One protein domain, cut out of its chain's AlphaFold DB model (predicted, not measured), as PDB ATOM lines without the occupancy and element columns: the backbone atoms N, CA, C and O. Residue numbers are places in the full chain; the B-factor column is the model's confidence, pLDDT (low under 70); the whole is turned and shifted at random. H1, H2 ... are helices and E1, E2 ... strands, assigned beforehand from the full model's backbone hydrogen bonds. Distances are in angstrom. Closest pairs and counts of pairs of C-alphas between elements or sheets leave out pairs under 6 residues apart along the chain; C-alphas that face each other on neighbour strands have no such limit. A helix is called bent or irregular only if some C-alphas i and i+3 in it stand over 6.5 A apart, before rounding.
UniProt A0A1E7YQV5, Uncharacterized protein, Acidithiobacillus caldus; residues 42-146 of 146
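Overview. This is residues 42 to 146 of the 146 residues of an uncharacterized protein of Acidithiobacillus caldus (UniProt A0A1E7YQV5). A small three-stranded sheet has the short helix H2 over it, while two longer helices, H3 and H4, meet near the first residues of H3 and spread from there at a steep angle, each only grazing the sheet. The last part of H4, from residue 136, sticks out as a free arm, and without residues 136 to 146 the body spans 40 by 29 by 22 A; a long loop, residues 100 to 117, joins H3 to H4. The printed part has 105 residues, with four named helices and three named strands in the order H1 E1 H2 E2 E3 H3 H4, and its class is mostly helix. The sheet runs E1, E3, E2, all antiparallel. The whole is only just compact, close to loose, with a radius of gyration of the C-alphas of 15.2 A and spans of 49 by 33 by 23 A.

Along the chain. H1, residues 43 to 46, begins at C-alpha 43 (5.766, 27.070, 4.253). E1, residues 49 to 53, is 12.7 A long. H2, residues 57 to 64, is 10.3 A long. E2 holds residues 72 to 74, and E3, residues 79 to 83, is 13.6 A long. H3, residues 84 to 99, is 23.1 A long and only just irregular, with C-alphas 85 and 88 7.0 A apart. H4, residues 118 to 145, is 39.5 A long, ending at C-alpha 145 (20.737, 41.522, 11.873); it is irregular, with C-alphas 124 and 127 7.1 A apart, and has a kink of 51 degrees near residue 125.

Arrangement. In the sheet, E3 is the inner strand. E1 and E3 are antiparallel at 156 degrees, with N 50 and O 82 2.8 A apart, within hydrogen-bond range. E2 and E3 form a hairpin, with N 74 and O 79 2.9 A apart, also within hydrogen-bond range. E1, H2 and E2 make a split strand-helix-strand unit, two strands running the same way with E3 between them, and its crossover is right-handed. H2 is on the sheet at a height of 9.4 A, over E3 and along the strands, at 20 degrees to E3 on the local plane. H3 only grazes the sheet with residues 84 to 90, and H4 with residues 123 to 131. H3 and H4 touch, opposite ways at a steep tilt of 46 degrees; their closest C-alphas are those of Phe 84 and Phe 132, 6.9 A apart. H1 and H3 only just touch, with 3 pairs of C-alphas within 8 A, the closest being Leu 46 and Arg 85 at 4.8 A. H2 and H3 are apart. Every O i to N i+4 pair is within hydrogen-bond range in H2, against 10 of 12 in H3 and 19 of 24 in H4; H1 is too short for such a pair.

Size, cuts and confidence. The C-alphas farthest apart are those of Thr 113 and Ser 146, 49.6 A. Residues 136 to 146, of which 136 to 145 belong to H4, stand free. The printed part has no cut, and the link from H3 to H4 is long. The mean pLDDT of the printed part is 80.2, and residues 67 to 70, 99 to 108, 114 and 145 to 146 are under 70.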
ATOM      1  N   ASP A  42       8.765  30.321   6.397       85.81
ATOM      2  CA  ASP A  42       8.613  29.501   5.195       85.81
ATOM      3  C   ASP A  42       7.522  28.428   5.374       85.81
ATOM      4  O   ASP A  42       7.370  27.854   6.458       85.81
ATOM      5  N   SER A  43       6.800  28.117   4.293       84.81
ATOM      6  CA  SER A  43       5.766  27.070   4.253       84.81
ATOM      7  C   SER A  43       6.244  25.710   4.793       84.81
ATOM      8  O   SER A  43       5.510  25.040   5.517       84.81
ATOM      9  N   THR A  44       7.507  25.352   4.556       86.88
ATOM     10  CA  THR A  44       8.146  24.119   5.038       86.88
ATOM     11  C   THR A  44       8.233  24.090   6.565       86.88
ATOM     12  O   THR A  44       7.984  23.062   7.197       86.88
ATOM     13  N   ILE A  45       8.545  25.233   7.185       87.94
ATOM     14  CA  ILE A  45       8.570  25.366   8.647       87.94
ATOM     15  C   ILE A  45       7.141  25.261   9.183       87.94
ATOM     16  O   ILE A  45       6.894  24.524  10.136       87.94
ATOM     17  N   LEU A  46       6.190  25.950   8.546       87.75
ATOM     18  CA  LEU A  46       4.779  25.931   8.939       87.75
ATOM     19  C   LEU A  46       4.153  24.528   8.868       87.75
ATOM     20  O   LEU A  46       3.274  24.215   9.678       87.75
ATOM     21  N   ASP A  47       4.614  23.691   7.939       89.81
ATOM     22  CA  ASP A  47       4.129  22.324   7.731       89.81
ATOM     23  C   ASP A  47       4.893  21.255   8.521       89.81
ATOM     24  O   ASP A  47       4.494  20.088   8.516       89.81
ATOM     25  N   THR A  48       5.935  21.646   9.262       90.19
ATOM     26  CA  THR A  48       6.645  20.745  10.177       90.19
ATOM     27  C   THR A  48       5.681  20.196  11.227       90.19
ATOM     28  O   THR A  48       4.933  20.948  11.857       90.19
ATOM     29  N   LYS A  49       5.701  18.876  11.423       90.69
ATOM     30  CA  LYS A  49       4.828  18.165  12.359       90.69
ATOM     31  C   LYS A  49       5.560  17.827  13.649       90.69
ATOM     32  O   LYS A  49       6.680  17.330  13.616       90.69
ATOM     33  N   TYR A  50       4.882  18.030  14.768       90.12
ATOM     34  CA  TYR A  50       5.318  17.611  16.093       90.12
ATOM     35  C   TYR A  50       4.433  16.466  16.555       90.12
ATOM     36  O   TYR A  50       3.205  16.581  16.535       90.12
ATOM     37  N   LYS A  51       5.067  15.371  16.971       91.06
ATOM     38  CA  LYS A  51       4.386  14.209  17.530       91.06
ATOM     39  C   LYS A  51       4.349  14.338  19.050       91.06
ATOM     40  O   LYS A  51       5.381  14.292  19.707       91.06
ATOM     41  N   LEU A  52       3.152  14.484  19.596       89.69
ATOM     42  CA  LEU A  52       2.881  14.497  21.027       89.69
ATOM     43  C   LEU A  52       2.610  13.058  21.461       89.69
ATOM     44  O   LEU A  52       1.657  12.443  20.978       89.69
ATOM     45  N   LYS A  53       3.446  12.508  22.342       89.88
ATOM     46  CA  LYS A  53       3.300  11.142  22.853       89.88
ATOM     47  C   LYS A  53       2.817  11.171  24.297       89.88
ATOM     48  O   LYS A  53       3.375  11.882  25.125       89.88
ATOM     49  N   PHE A  54       1.771  10.405  24.580       87.62
ATOM     50  CA  PHE A  54       1.079  10.427  25.860       87.62
ATOM     51  C   PHE A  54       1.412   9.176  26.665       87.62
ATOM     52  O   PHE A  54       1.454   8.070  26.132       87.62
ATOM     53  N   ILE A  55       1.606   9.353  27.969       84.94
ATOM     54  CA  ILE A  55       1.932   8.255  28.886       84.94
ATOM     55  C   ILE A  55       0.654   7.506  29.285       84.94
ATOM     56  O   ILE A  55       0.667   6.291  29.480       84.94
ATOM     57  N   SER A  56      -0.482   8.212  29.358       84.62
ATOM     58  CA  SER A  56      -1.768   7.617  29.721       84.62
ATOM     59  C   SER A  56      -2.868   7.850  28.687       84.62
ATOM     60  O   SER A  56      -3.012   8.919  28.089       84.62
ATOM     61  N   LYS A  57      -3.751   6.851  28.559       84.62
ATOM     62  CA  LYS A  57      -4.954   6.921  27.715       84.62
ATOM     63  C   LYS A  57      -5.900   8.057  28.126       84.62
ATOM     64  O   LYS A  57      -6.603   8.609  27.282       84.62
ATOM     65  N   ASN A  58      -5.901   8.427  29.408       82.19
ATOM     66  CA  ASN A  58      -6.699   9.538  29.922       82.19
ATOM     67  C   ASN A  58      -6.165  10.894  29.440       82.19
ATOM     68  O   ASN A  58      -6.954  11.699  28.950       82.19
ATOM     69  N   GLN A  59      -4.850  11.138  29.522       80.50
ATOM     70  CA  GLN A  59      -4.228  12.362  28.986       80.50
ATOM     71  C   GLN A  59      -4.469  12.479  27.471       80.50
ATOM     72  O   GLN A  59      -4.888  13.532  26.984       80.50
ATOM     73  N   TYR A  60      -4.279  11.366  26.754       84.69
ATOM     74  CA  TYR A  60      -4.519  11.267  25.317       84.69
ATOM     75  C   TYR A  60      -5.960  11.637  24.946       84.69
ATOM     76  O   TYR A  60      -6.188  12.538  24.139       84.69
ATOM     77  N   LYS A  61      -6.950  10.997  25.585       83.12
ATOM     78  CA  LYS A  61      -8.371  11.251  25.312       83.12
ATOM     79  C   LYS A  61      -8.753  12.706  25.593       83.12
ATOM     80  O   LYS A  61      -9.391  13.333  24.758       83.12
ATOM     81  N   ARG A  62      -8.306  13.272  26.717       79.06
ATOM     82  CA  ARG A  62      -8.585  14.677  27.064       79.06
ATOM     83  C   ARG A  62      -8.011  15.649  26.041       79.06
ATOM     84  O   ARG A  62      -8.670  16.626  25.701       79.06
ATOM     85  N   THR A  63      -6.809  15.367  25.541       80.12
ATOM     86  CA  THR A  63      -6.163  16.212  24.532       80.12
ATOM     87  C   THR A  63      -6.828  16.065  23.166       80.12
ATOM     88  O   THR A  63      -7.046  17.062  22.481       80.12
ATOM     89  N   LYS A  64      -7.254  14.851  22.801       79.62
ATOM     90  CA  LYS A  64      -8.096  14.583  21.624       79.62
ATOM     91  C   LYS A  64      -9.420  15.360  21.684       79.62
ATOM     92  O   LYS A  64      -9.806  15.985  20.696       79.62
ATOM     93  N   ASP A  65     -10.046  15.431  22.859       76.94
ATOM     94  CA  ASP A  65     -11.302  16.157  23.104       76.94
ATOM     95  C   ASP A  65     -11.147  17.702  23.085       76.94
ATOM     96  O   ASP A  65     -12.141  18.443  23.142       76.94
ATOM     97  N   LEU A  66      -9.915  18.231  22.979       72.44
ATOM     98  CA  LEU A  66      -9.672  19.671  22.818       72.44
ATOM     99  C   LEU A  66     -10.148  20.208  21.468       72.44
ATOM    100  O   LEU A  66     -10.519  21.379  21.400       72.44
ATOM    101  N   GLY A  67     -10.222  19.352  20.447       64.62
ATOM    102  CA  GLY A  67     -10.797  19.671  19.147       64.62
ATOM    103  C   GLY A  67     -10.035  20.737  18.340       64.62
ATOM    104  O   GLY A  67      -9.677  21.809  18.817       64.62
ATOM    105  N   VAL A  68      -9.915  20.467  17.040       58.88
ATOM    106  CA  VAL A  68      -9.654  21.432  15.949       58.88
ATOM    107  C   VAL A  68      -8.209  21.910  15.714       58.88
ATOM    108  O   VAL A  68      -7.999  22.836  14.940       58.88
ATOM    109  N   VAL A  69      -7.181  21.272  16.277       64.62
ATOM    110  CA  VAL A  69      -5.781  21.691  16.014       64.62
ATOM    111  C   VAL A  69      -4.857  20.534  15.591       64.62
ATOM    112  O   VAL A  69      -3.736  20.754  15.131       64.62
ATOM    113  N   LEU A  70      -5.351  19.301  15.686       68.31
ATOM    114  CA  LEU A  70      -4.590  18.066  15.502       68.31
ATOM    115  C   LEU A  70      -4.842  17.476  14.110       68.31
ATOM    116  O   LEU A  70      -5.980  17.474  13.643       68.31
ATOM    117  N   GLU A  71      -3.788  16.988  13.456       71.75
ATOM    118  CA  GLU A  71      -3.863  16.453  12.089       71.75
ATOM    119  C   GLU A  71      -4.100  14.946  12.033       71.75
ATOM    120  O   GLU A  71      -4.759  14.459  11.116       71.75
ATOM    121  N   SER A  72      -3.543  14.197  12.983       78.69
ATOM    122  CA  SER A  72      -3.623  12.738  12.998       78.69
ATOM    123  C   SER A  72      -3.643  12.196  14.428       78.69
ATOM    124  O   SER A  72      -3.208  12.859  15.376       78.69
ATOM    125  N   PHE A  73      -4.209  10.997  14.562       81.38
ATOM    126  CA  PHE A  73      -4.454  10.304  15.822       81.38
ATOM    127  C   PHE A  73      -3.957   8.868  15.691       81.38
ATOM    128  O   PHE A  73      -4.381   8.163  14.774       81.38
ATOM    129  N   ASP A  74      -3.114   8.427  16.620       83.88
ATOM    130  CA  ASP A  74      -2.747   7.022  16.768       83.88
ATOM    131  C   ASP A  74      -3.174   6.546  18.157       83.88
ATOM    132  O   ASP A  74      -2.511   6.801  19.165       83.88
ATOM    133  N   ASP A  75      -4.323   5.869  18.201       82.50
ATOM    134  CA  ASP A  75      -4.885   5.322  19.435       82.50
ATOM    135  C   ASP A  75      -4.035   4.153  19.990       82.50
ATOM    136  O   ASP A  75      -4.151   3.849  21.180       82.50
ATOM    137  N   ASN A  76      -3.184   3.512  19.173       83.75
ATOM    138  CA  ASN A  76      -2.321   2.401  19.597       83.75
ATOM    139  C   ASN A  76      -1.025   2.906  20.244       83.75
ATOM    140  O   ASN A  76      -0.628   2.394  21.287       83.75
ATOM    141  N   ASP A  77      -0.387   3.921  19.654       87.00
ATOM    142  CA  ASP A  77       0.823   4.556  20.208       87.00
ATOM    143  C   ASP A  77       0.502   5.695  21.194       87.00
ATOM    144  O   ASP A  77       1.409   6.360  21.694       87.00
ATOM    145  N   LEU A  78      -0.792   5.940  21.458       89.12
ATOM    146  CA  LEU A  78      -1.295   7.058  22.260       89.12
ATOM    147  C   LEU A  78      -0.608   8.363  21.852       89.12
ATOM    148  O   LEU A  78       0.042   9.014  22.668       89.12
ATOM    149  N   SER A  79      -0.695   8.716  20.569       90.12
ATOM    150  CA  SER A  79       0.028   9.866  20.027       90.12
ATOM    151  C   SER A  79      -0.810  10.724  19.089       90.12
ATOM    152  O   SER A  79      -1.763  10.255  18.463       90.12
ATOM    153  N   LEU A  80      -0.466  12.009  19.035       89.75
ATOM    154  CA  LEU A  80      -1.150  13.030  18.245       89.75
ATOM    155  C   LEU A  80      -0.124  13.826  17.452       89.75
ATOM    156  O   LEU A  80       0.924  14.174  17.990       89.75
ATOM    157  N   GLU A  81      -0.437  14.178  16.210       90.62
ATOM    158  CA  GLU A  81       0.399  15.102  15.440       90.62
ATOM    159  C   GLU A  81      -0.229  16.492  15.352       90.62
ATOM    160  O   GLU A  81      -1.422  16.649  15.071       90.62
ATOM    161  N   VAL A  82       0.605  17.514  15.526       90.00
ATOM    162  CA  VAL A  82       0.247  18.920  15.333       90.00
ATOM    163  C   VAL A  82       1.258  19.590  14.408       90.00
ATOM    164  O   VAL A  82       2.466  19.459  14.590       90.00
ATOM    165  N   LYS A  83       0.780  20.323  13.399       90.56
ATOM    166  CA  LYS A  83       1.662  21.158  12.572       90.56
ATOM    167  C   LYS A  83       2.106  22.407  13.313       90.56
ATOM    168  O   LYS A  83       1.347  22.967  14.101       90.56
ATOM    169  N   PHE A  84       3.277  22.924  12.968       89.31
ATOM    170  CA  PHE A  84       3.806  24.164  13.524       89.31
ATOM    171  C   PHE A  84       2.814  25.330  13.409       89.31
ATOM    172  O   PHE A  84       2.555  26.017  14.398       89.31
ATOM    173  N   ARG A  85       2.173  25.493  12.240       88.44
ATOM    174  CA  ARG A  85       1.133  26.516  11.995       88.44
ATOM    175  C   ARG A  85      -0.031  26.486  12.994       88.44
ATOM    176  O   ARG A  85      -0.713  27.486  13.198       88.44
ATOM    177  N   ASN A  86      -0.245  25.336  13.624       88.44
ATOM    178  CA  ASN A  86      -1.346  25.057  14.524       88.44
ATOM    179  C   ASN A  86      -0.938  25.177  16.009       88.44
ATOM    180  O   ASN A  86      -1.812  25.331  16.861       88.44
ATOM    181  N   ILE A  87       0.361  25.189  16.343       89.12
ATOM    182  CA  ILE A  87       0.841  25.228  17.738       89.12
ATOM    183  C   ILE A  87       0.365  26.482  18.479       89.12
ATOM    184  O   ILE A  87      -0.092  26.377  19.616       89.12
ATOM    185  N   GLY A  88       0.390  27.656  17.839       86.88
ATOM    186  CA  GLY A  88      -0.125  28.890  18.444       86.88
ATOM    187  C   GLY A  88      -1.575  28.731  18.910       86.88
ATOM    188  O   GLY A  88      -1.893  28.997  20.068       86.88
ATOM    189  N   SER A  89      -2.443  28.200  18.046       85.81
ATOM    190  CA  SER A  89      -3.842  27.896  18.373       85.81
ATOM    191  C   SER A  89      -3.974  26.847  19.480       85.81
ATOM    192  O   SER A  89      -4.834  26.991  20.348       85.81
ATOM    193  N   LEU A  90      -3.107  25.829  19.494       86.94
ATOM    194  CA  LEU A  90      -3.089  24.799  20.535       86.94
ATOM    195  C   LEU A  90      -2.814  25.409  21.917       86.94
ATOM    196  O   LEU A  90      -3.544  25.113  22.864       86.94
ATOM    197  N   ILE A  91      -1.835  26.316  22.021       87.19
ATOM    198  CA  ILE A  91      -1.527  27.052  23.258       87.19
ATOM    199  C   ILE A  91      -2.762  27.827  23.734       87.19
ATOM    200  O   ILE A  91      -3.115  27.764  24.912       87.19
ATOM    201  N   VAL A  92      -3.453  28.527  22.825       83.62
ATOM    202  CA  VAL A  92      -4.666  29.293  23.167       83.62
ATOM    203  C   VAL A  92      -5.770  28.385  23.692       83.62
ATOM    204  O   VAL A  92      -6.378  28.697  24.717       83.62
ATOM    205  N   VAL A  93      -6.035  27.268  23.009       84.25
ATOM    206  CA  VAL A  93      -7.072  26.310  23.406       84.25
ATOM    207  C   VAL A  93      -6.750  25.721  24.773       84.25
ATOM    208  O   VAL A  93      -7.607  25.757  25.653       84.25
ATOM    209  N   ILE A  94      -5.520  25.253  24.987       84.31
ATOM    210  CA  ILE A  94      -5.092  24.675  26.264       84.31
ATOM    211  C   ILE A  94      -5.193  25.708  27.387       84.31
ATOM    212  O   ILE A  94      -5.837  25.438  28.401       84.31
ATOM    213  N   ARG A  95      -4.649  26.916  27.186       82.12
ATOM    214  CA  ARG A  95      -4.753  28.018  28.153       82.12
ATOM    215  C   ARG A  95      -6.213  28.303  28.491       82.12
ATOM    216  O   ARG A  95      -6.562  28.408  29.661       82.12
ATOM    217  N   ASN A  96      -7.075  28.422  27.486       78.75
ATOM    218  CA  ASN A  96      -8.485  28.724  27.709       78.75
ATOM    219  C   ASN A  96      -9.190  27.595  28.463       78.75
ATOM    220  O   ASN A  96      -9.914  27.874  29.408       78.75
ATOM    221  N   ARG A  97      -8.961  26.332  28.098       78.56
ATOM    222  CA  ARG A  97      -9.631  25.197  28.748       78.56
ATOM    223  C   ARG A  97      -9.100  24.887  30.147       78.56
ATOM    224  O   ARG A  97      -9.831  24.269  30.918       78.56
ATOM    225  N   PHE A  98      -7.865  25.285  30.458       78.56
ATOM    226  CA  PHE A  98      -7.248  25.107  31.774       78.56
ATOM    227  C   PHE A  98      -7.508  26.286  32.724       78.56
ATOM    228  O   PHE A  98      -7.952  26.078  33.848       78.56
ATOM    229  N   PHE A  99      -7.266  27.528  32.289       68.25
ATOM    230  CA  PHE A  99      -7.394  28.713  33.152       68.25
ATOM    231  C   PHE A  99      -8.811  29.278  33.197       68.25
ATOM    232  O   PHE A  99      -9.249  29.785  34.231       68.25
ATOM    233  N   HIS A 100      -9.547  29.209  32.087       59.38
ATOM    234  CA  HIS A 100     -10.926  29.660  32.070       59.38
ATOM    235  C   HIS A 100     -11.854  28.485  32.357       59.38
ATOM    236  O   HIS A 100     -12.394  27.846  31.456       59.38
ATOM    237  N   PHE A 101     -12.157  28.295  33.643       53.12
ATOM    238  CA  PHE A 101     -13.425  27.709  34.075       53.12
ATOM    239  C   PHE A 101     -14.576  28.639  33.658       53.12
ATOM    240  O   PHE A 101     -15.260  29.188  34.516       53.12
ATOM    241  N   LYS A 102     -14.776  28.900  32.355       44.47
ATOM    242  CA  LYS A 102     -15.932  29.667  31.882       44.47
ATOM    243  C   LYS A 102     -17.180  28.855  32.218       44.47
ATOM    244  O   LYS A 102     -17.615  27.988  31.463       44.47
ATOM    245  N   THR A 103     -17.717  29.140  33.395       41.06
ATOM    246  CA  THR A 103     -19.056  28.834  33.866       41.06
ATOM    247  C   THR A 103     -20.029  29.381  32.825       41.06
ATOM    248  O   THR A 103     -20.328  30.568  32.800       41.06
ATOM    249  N   GLY A 104     -20.443  28.530  31.885       42.81
ATOM    250  CA  GLY A 104     -21.427  28.881  30.854       42.81
ATOM    251  C   GLY A 104     -21.148  28.353  29.445       42.81
ATOM    252  O   GLY A 104     -22.040  28.412  28.604       42.81
ATOM    253  N   GLY A 105     -19.960  27.814  29.158       46.09
ATOM    254  CA  GLY A 105     -19.683  27.175  27.867       46.09
ATOM    255  C   GLY A 105     -19.935  25.669  27.912       46.09
ATOM    256  O   GLY A 105     -19.392  24.993  28.778       46.09
ATOM    257  N   TRP A 106     -20.677  25.129  26.944       48.12
ATOM    258  CA  TRP A 106     -20.847  23.688  26.671       48.12
ATOM    259  C   TRP A 106     -19.535  22.976  26.243       48.12
ATOM    260  O   TRP A 106     -19.556  22.041  25.449       48.12
ATOM    261  N   GLN A 107     -18.368  23.436  26.701       56.06
ATOM    262  CA  GLN A 107     -17.064  22.908  26.303       56.06
ATOM    263  C   GLN A 107     -16.430  22.087  27.432       56.06
ATOM    264  O   GLN A 107     -16.491  22.453  28.605       56.06
ATOM    265  N   HIS A 108     -15.809  20.963  27.062       63.34
ATOM    266  CA  HIS A 108     -15.084  20.072  27.968       63.34
ATOM    267  C   HIS A 108     -13.823  20.768  28.514       63.34
ATOM    268  O   HIS A 108     -12.745  20.673  27.920       63.34
ATOM    269  N   ASN A 109     -13.974  21.513  29.614       71.38
ATOM    270  CA  ASN A 109     -12.873  22.153  30.340       71.38
ATOM    271  C   ASN A 109     -11.975  21.112  31.017       71.38
ATOM    272  O   ASN A 109     -12.431  20.032  31.400       71.38
ATOM    273  N   ILE A 110     -10.707  21.466  31.209       73.25
ATOM    274  CA  ILE A 110      -9.739  20.624  31.903       73.25
ATOM    275  C   ILE A 110      -9.846  20.937  33.401       73.25
ATOM    276  O   ILE A 110      -9.402  21.993  33.846       73.25
ATOM    277  N   LYS A 111     -10.466  20.054  34.192       71.06
ATOM    278  CA  LYS A 111     -10.527  20.238  35.652       71.06
ATOM    279  C   LYS A 111      -9.231  19.751  36.309       71.06
ATOM    280  O   LYS A 111      -8.590  18.821  35.835       71.06
ATOM    281  N   LEU A 112      -8.875  20.326  37.455       70.56
ATOM    282  CA  LEU A 112      -7.747  19.830  38.255       70.56
ATOM    283  C   LEU A 112      -8.020  18.430  38.819       70.56
ATOM    284  O   LEU A 112      -7.143  17.588  38.796       70.56
ATOM    285  N   THR A 113      -9.258  18.127  39.220       70.81
ATOM    286  CA  THR A 113      -9.665  16.773  39.664       70.81
ATOM    287  C   THR A 113      -9.518  15.705  38.581       70.81
ATOM    288  O   THR A 113      -9.571  14.510  38.846       70.81
ATOM    289  N   ASP A 114      -9.417  16.160  37.342       67.56
ATOM    290  CA  ASP A 114      -9.351  15.365  36.136       67.56
ATOM    291  C   ASP A 114      -7.898  15.110  35.690       67.56
ATOM    292  O   ASP A 114      -7.645  14.191  34.900       67.56
ATOM    293  N   ILE A 115      -6.953  15.897  36.215       74.19
ATOM    294  CA  ILE A 115      -5.515  15.762  36.011       74.19
ATOM    295  C   ILE A 115      -4.887  15.277  37.322       74.19
ATOM    296  O   ILE A 115      -4.833  16.011  38.300       74.19
ATOM    297  N   GLY A 116      -4.386  14.039  37.345       72.75
ATOM    298  CA  GLY A 116      -3.704  13.510  38.533       72.75
ATOM    299  C   GLY A 116      -2.423  14.279  38.870       72.75
ATOM    300  O   GLY A 116      -2.180  14.595  40.030       72.75
ATOM    301  N   ASN A 117      -1.635  14.614  37.847       81.69
ATOM    302  CA  ASN A 117      -0.423  15.415  37.961       81.69
ATOM    303  C   ASN A 117      -0.376  16.448  36.825       81.69
ATOM    304  O   ASN A 117      -0.374  16.094  35.644       81.69
ATOM    305  N   THR A 118      -0.393  17.726  37.200       82.00
ATOM    306  CA  THR A 118      -0.420  18.863  36.272       82.00
ATOM    307  C   THR A 118       0.865  18.968  35.460       82.00
ATOM    308  O   THR A 118       0.793  19.207  34.256       82.00
ATOM    309  N   ASP A 119       2.014  18.737  36.091       84.94
ATOM    310  CA  ASP A 119       3.315  18.821  35.430       84.94
ATOM    311  C   ASP A 119       3.424  17.740  34.356       84.94
ATOM    312  O   ASP A 119       3.709  18.048  33.203       84.94
ATOM    313  N   GLU A 120       3.058  16.502  34.696       84.19
ATOM    314  CA  GLU A 120       3.061  15.368  33.762       84.19
ATOM    315  C   GLU A 120       2.104  15.595  32.575       84.19
ATOM    316  O   GLU A 120       2.408  15.251  31.435       84.19
ATOM    317  N   TYR A 121       0.938  16.207  32.821       84.56
ATOM    318  CA  TYR A 121      -0.009  16.530  31.751       84.56
ATOM    319  C   TYR A 121       0.544  17.583  30.785       84.56
ATOM    320  O   TYR A 121       0.279  17.499  29.587       84.56
ATOM    321  N   PHE A 122       1.265  18.594  31.282       86.44
ATOM    322  CA  PHE A 122       1.775  19.679  30.443       86.44
ATOM    323  C   PHE A 122       3.141  19.398  29.820       86.44
ATOM    324  O   PHE A 122       3.451  19.969  28.774       86.44
ATOM    325  N   GLU A 123       3.920  18.489  30.405       89.88
ATOM    326  CA  GLU A 123       5.257  18.120  29.942       89.88
ATOM    327  C   GLU A 123       5.280  17.738  28.459       89.88
ATOM    328  O   GLU A 123       6.136  18.205  27.708       89.88
ATOM    329  N   ILE A 124       4.269  16.997  28.005       89.25
ATOM    330  CA  ILE A 124       4.127  16.548  26.614       89.25
ATOM    331  C   ILE A 124       4.077  17.692  25.589       89.25
ATOM    332  O   ILE A 124       4.370  17.477  24.416       89.25
ATOM    333  N   PHE A 125       3.679  18.902  25.999       89.56
ATOM    334  CA  PHE A 125       3.586  20.058  25.108       89.56
ATOM    335  C   PHE A 125       4.855  20.910  25.120       89.56
ATOM    336  O   PHE A 125       5.081  21.658  24.163       89.56
ATOM    337  N   ASN A 126       5.684  20.799  26.163       90.81
ATOM    338  CA  ASN A 126       6.812  21.697  26.411       90.81
ATOM    339  C   ASN A 126       7.779  21.756  25.232       90.81
ATOM    340  O   ASN A 126       8.144  22.848  24.807       90.81
ATOM    341  N   GLU A 127       8.148  20.609  24.660       90.31
ATOM    342  CA  GLU A 127       9.066  20.557  23.518       90.31
ATOM    343  C   GLU A 127       8.495  21.297  22.301       90.31
ATOM    344  O   GLU A 127       9.171  22.137  21.701       90.31
ATOM    345  N   SER A 128       7.225  21.048  21.970       90.38
ATOM    346  CA  SER A 128       6.558  21.699  20.839       90.38
ATOM    347  C   SER A 128       6.417  23.213  21.047       90.38
ATOM    348  O   SER A 128       6.641  23.995  20.123       90.38
ATOM    349  N   PHE A 129       6.122  23.652  22.275       91.69
ATOM    350  CA  PHE A 129       5.949  25.068  22.611       91.69
ATOM    351  C   PHE A 129       7.285  25.807  22.673       91.69
ATOM    352  O   PHE A 129       7.401  26.918  22.152       91.69
ATOM    353  N   ALA A 130       8.309  25.185  23.256       92.06
ATOM    354  CA  ALA A 130       9.660  25.727  23.291       92.06
ATOM    355  C   ALA A 130      10.240  25.836  21.877       92.06
ATOM    356  O   ALA A 130      10.810  26.871  21.533       92.06
ATOM    357  N   SER A 131      10.037  24.822  21.032       91.38
ATOM    358  CA  SER A 131      10.456  24.849  19.625       91.38
ATOM    359  C   SER A 131       9.740  25.954  18.849       91.38
ATOM    360  O   SER A 131      10.377  26.723  18.126       91.38
ATOM    361  N   PHE A 132       8.428  26.098  19.062       90.31
ATOM    362  CA  PHE A 132       7.622  27.173  18.486       90.31
ATOM    363  C   PHE A 132       8.158  28.560  18.836       90.31
ATOM    364  O   PHE A 132       8.441  29.362  17.943       90.31
ATOM    365  N   LEU A 133       8.379  28.826  20.124       90.50
ATOM    366  CA  LEU A 133       8.944  30.092  20.583       90.50
ATOM    367  C   LEU A 133      10.366  30.311  20.057       90.50
ATOM    368  O   LEU A 133      10.686  31.409  19.605       90.50
ATOM    369  N   SER A 134      11.201  29.273  20.062       91.62
ATOM    370  CA  SER A 134      12.596  29.355  19.615       91.62
ATOM    371  C   SER A 134      12.695  29.761  18.149       91.62
ATOM    372  O   SER A 134      13.456  30.667  17.818       91.62
ATOM    373  N   ILE A 135      11.885  29.159  17.272       90.25
ATOM    374  CA  ILE A 135      11.853  29.504  15.844       90.25
ATOM    375  C   ILE A 135      11.425  30.961  15.644       90.25
ATOM    376  O   ILE A 135      12.057  31.688  14.876       90.25
ATOM    377  N   ILE A 136      10.402  31.421  16.366       87.88
ATOM    378  CA  ILE A 136       9.918  32.804  16.269       87.88
ATOM    379  C   ILE A 136      10.995  33.792  16.729       87.88
ATOM    380  O   ILE A 136      11.234  34.798  16.057       87.88
ATOM    381  N   VAL A 137      11.674  33.506  17.843       87.94
ATOM    382  CA  VAL A 137      12.750  34.348  18.382       87.94
ATOM    383  C   VAL A 137      13.947  34.375  17.434       87.94
ATOM    384  O   VAL A 137      14.393  35.457  17.055       87.94
ATOM    385  N   LEU A 138      14.431  33.212  16.989       89.50
ATOM    386  CA  LEU A 138      15.552  33.108  16.051       89.50
ATOM    387  C   LEU A 138      15.255  33.840  14.746       89.50
ATOM    388  O   LEU A 138      16.096  34.593  14.254       89.50
ATOM    389  N   ARG A 139      14.040  33.683  14.208       86.06
ATOM    390  CA  ARG A 139      13.633  34.372  12.985       86.06
ATOM    391  C   ARG A 139      13.559  35.881  13.185       86.06
ATOM    392  O   ARG A 139      14.042  36.633  12.343       86.06
ATOM    393  N   SER A 140      13.030  36.324  14.322       83.56
ATOM    394  CA  SER A 140      12.973  37.745  14.680       83.56
ATOM    395  C   SER A 140      14.366  38.367  14.810       83.56
ATOM    396  O   SER A 140      14.586  39.480  14.338       83.56
ATOM    397  N   ILE A 141      15.318  37.647  15.414       84.69
ATOM    398  CA  ILE A 141      16.719  38.075  15.520       84.69
ATOM    399  C   ILE A 141      17.372  38.105  14.137       84.69
ATOM    400  O   ILE A 141      17.992  39.105  13.787       84.69
ATOM    401  N   SER A 142      17.192  37.059  13.327       84.19
ATOM    402  CA  SER A 142      17.723  36.994  11.963       84.19
ATOM    403  C   SER A 142      17.289  38.206  11.133       84.19
ATOM    404  O   SER A 142      18.141  38.824  10.507       84.19
ATOM    405  N   TYR A 143      16.022  38.623  11.204       78.94
ATOM    406  CA  TYR A 143      15.543  39.825  10.509       78.94
ATOM    407  C   TYR A 143      16.090  41.149  11.050       78.94
ATOM    408  O   TYR A 143      16.047  42.150  10.344       78.94
ATOM    409  N   ARG A 144      16.550  41.193  12.304       72.62
ATOM    410  CA  ARG A 144      17.137  42.401  12.897       72.62
ATOM    411  C   ARG A 144      18.590  42.611  12.462       72.62
ATOM    412  O   ARG A 144      19.046  43.751  12.454       72.62
ATOM    413  N   TYR A 145      19.301  41.524  12.172       67.38
ATOM    414  CA  TYR A 145      20.737  41.522  11.873       67.38
ATOM    415  C   TYR A 145      21.074  41.065  10.442       67.38
ATOM    416  O   TYR A 145      22.248  40.865  10.143       67.38
ATOM    417  N   SER A 146      20.063  40.902   9.581       56.91
ATOM    418  CA  SER A 146      20.216  40.779   8.119       56.91
ATOM    419  C   SER A 146      19.916  42.118   7.464       56.91
ATOM    420  O   SER A 146      20.581  42.427   6.455       56.91
TER     421      SER A 146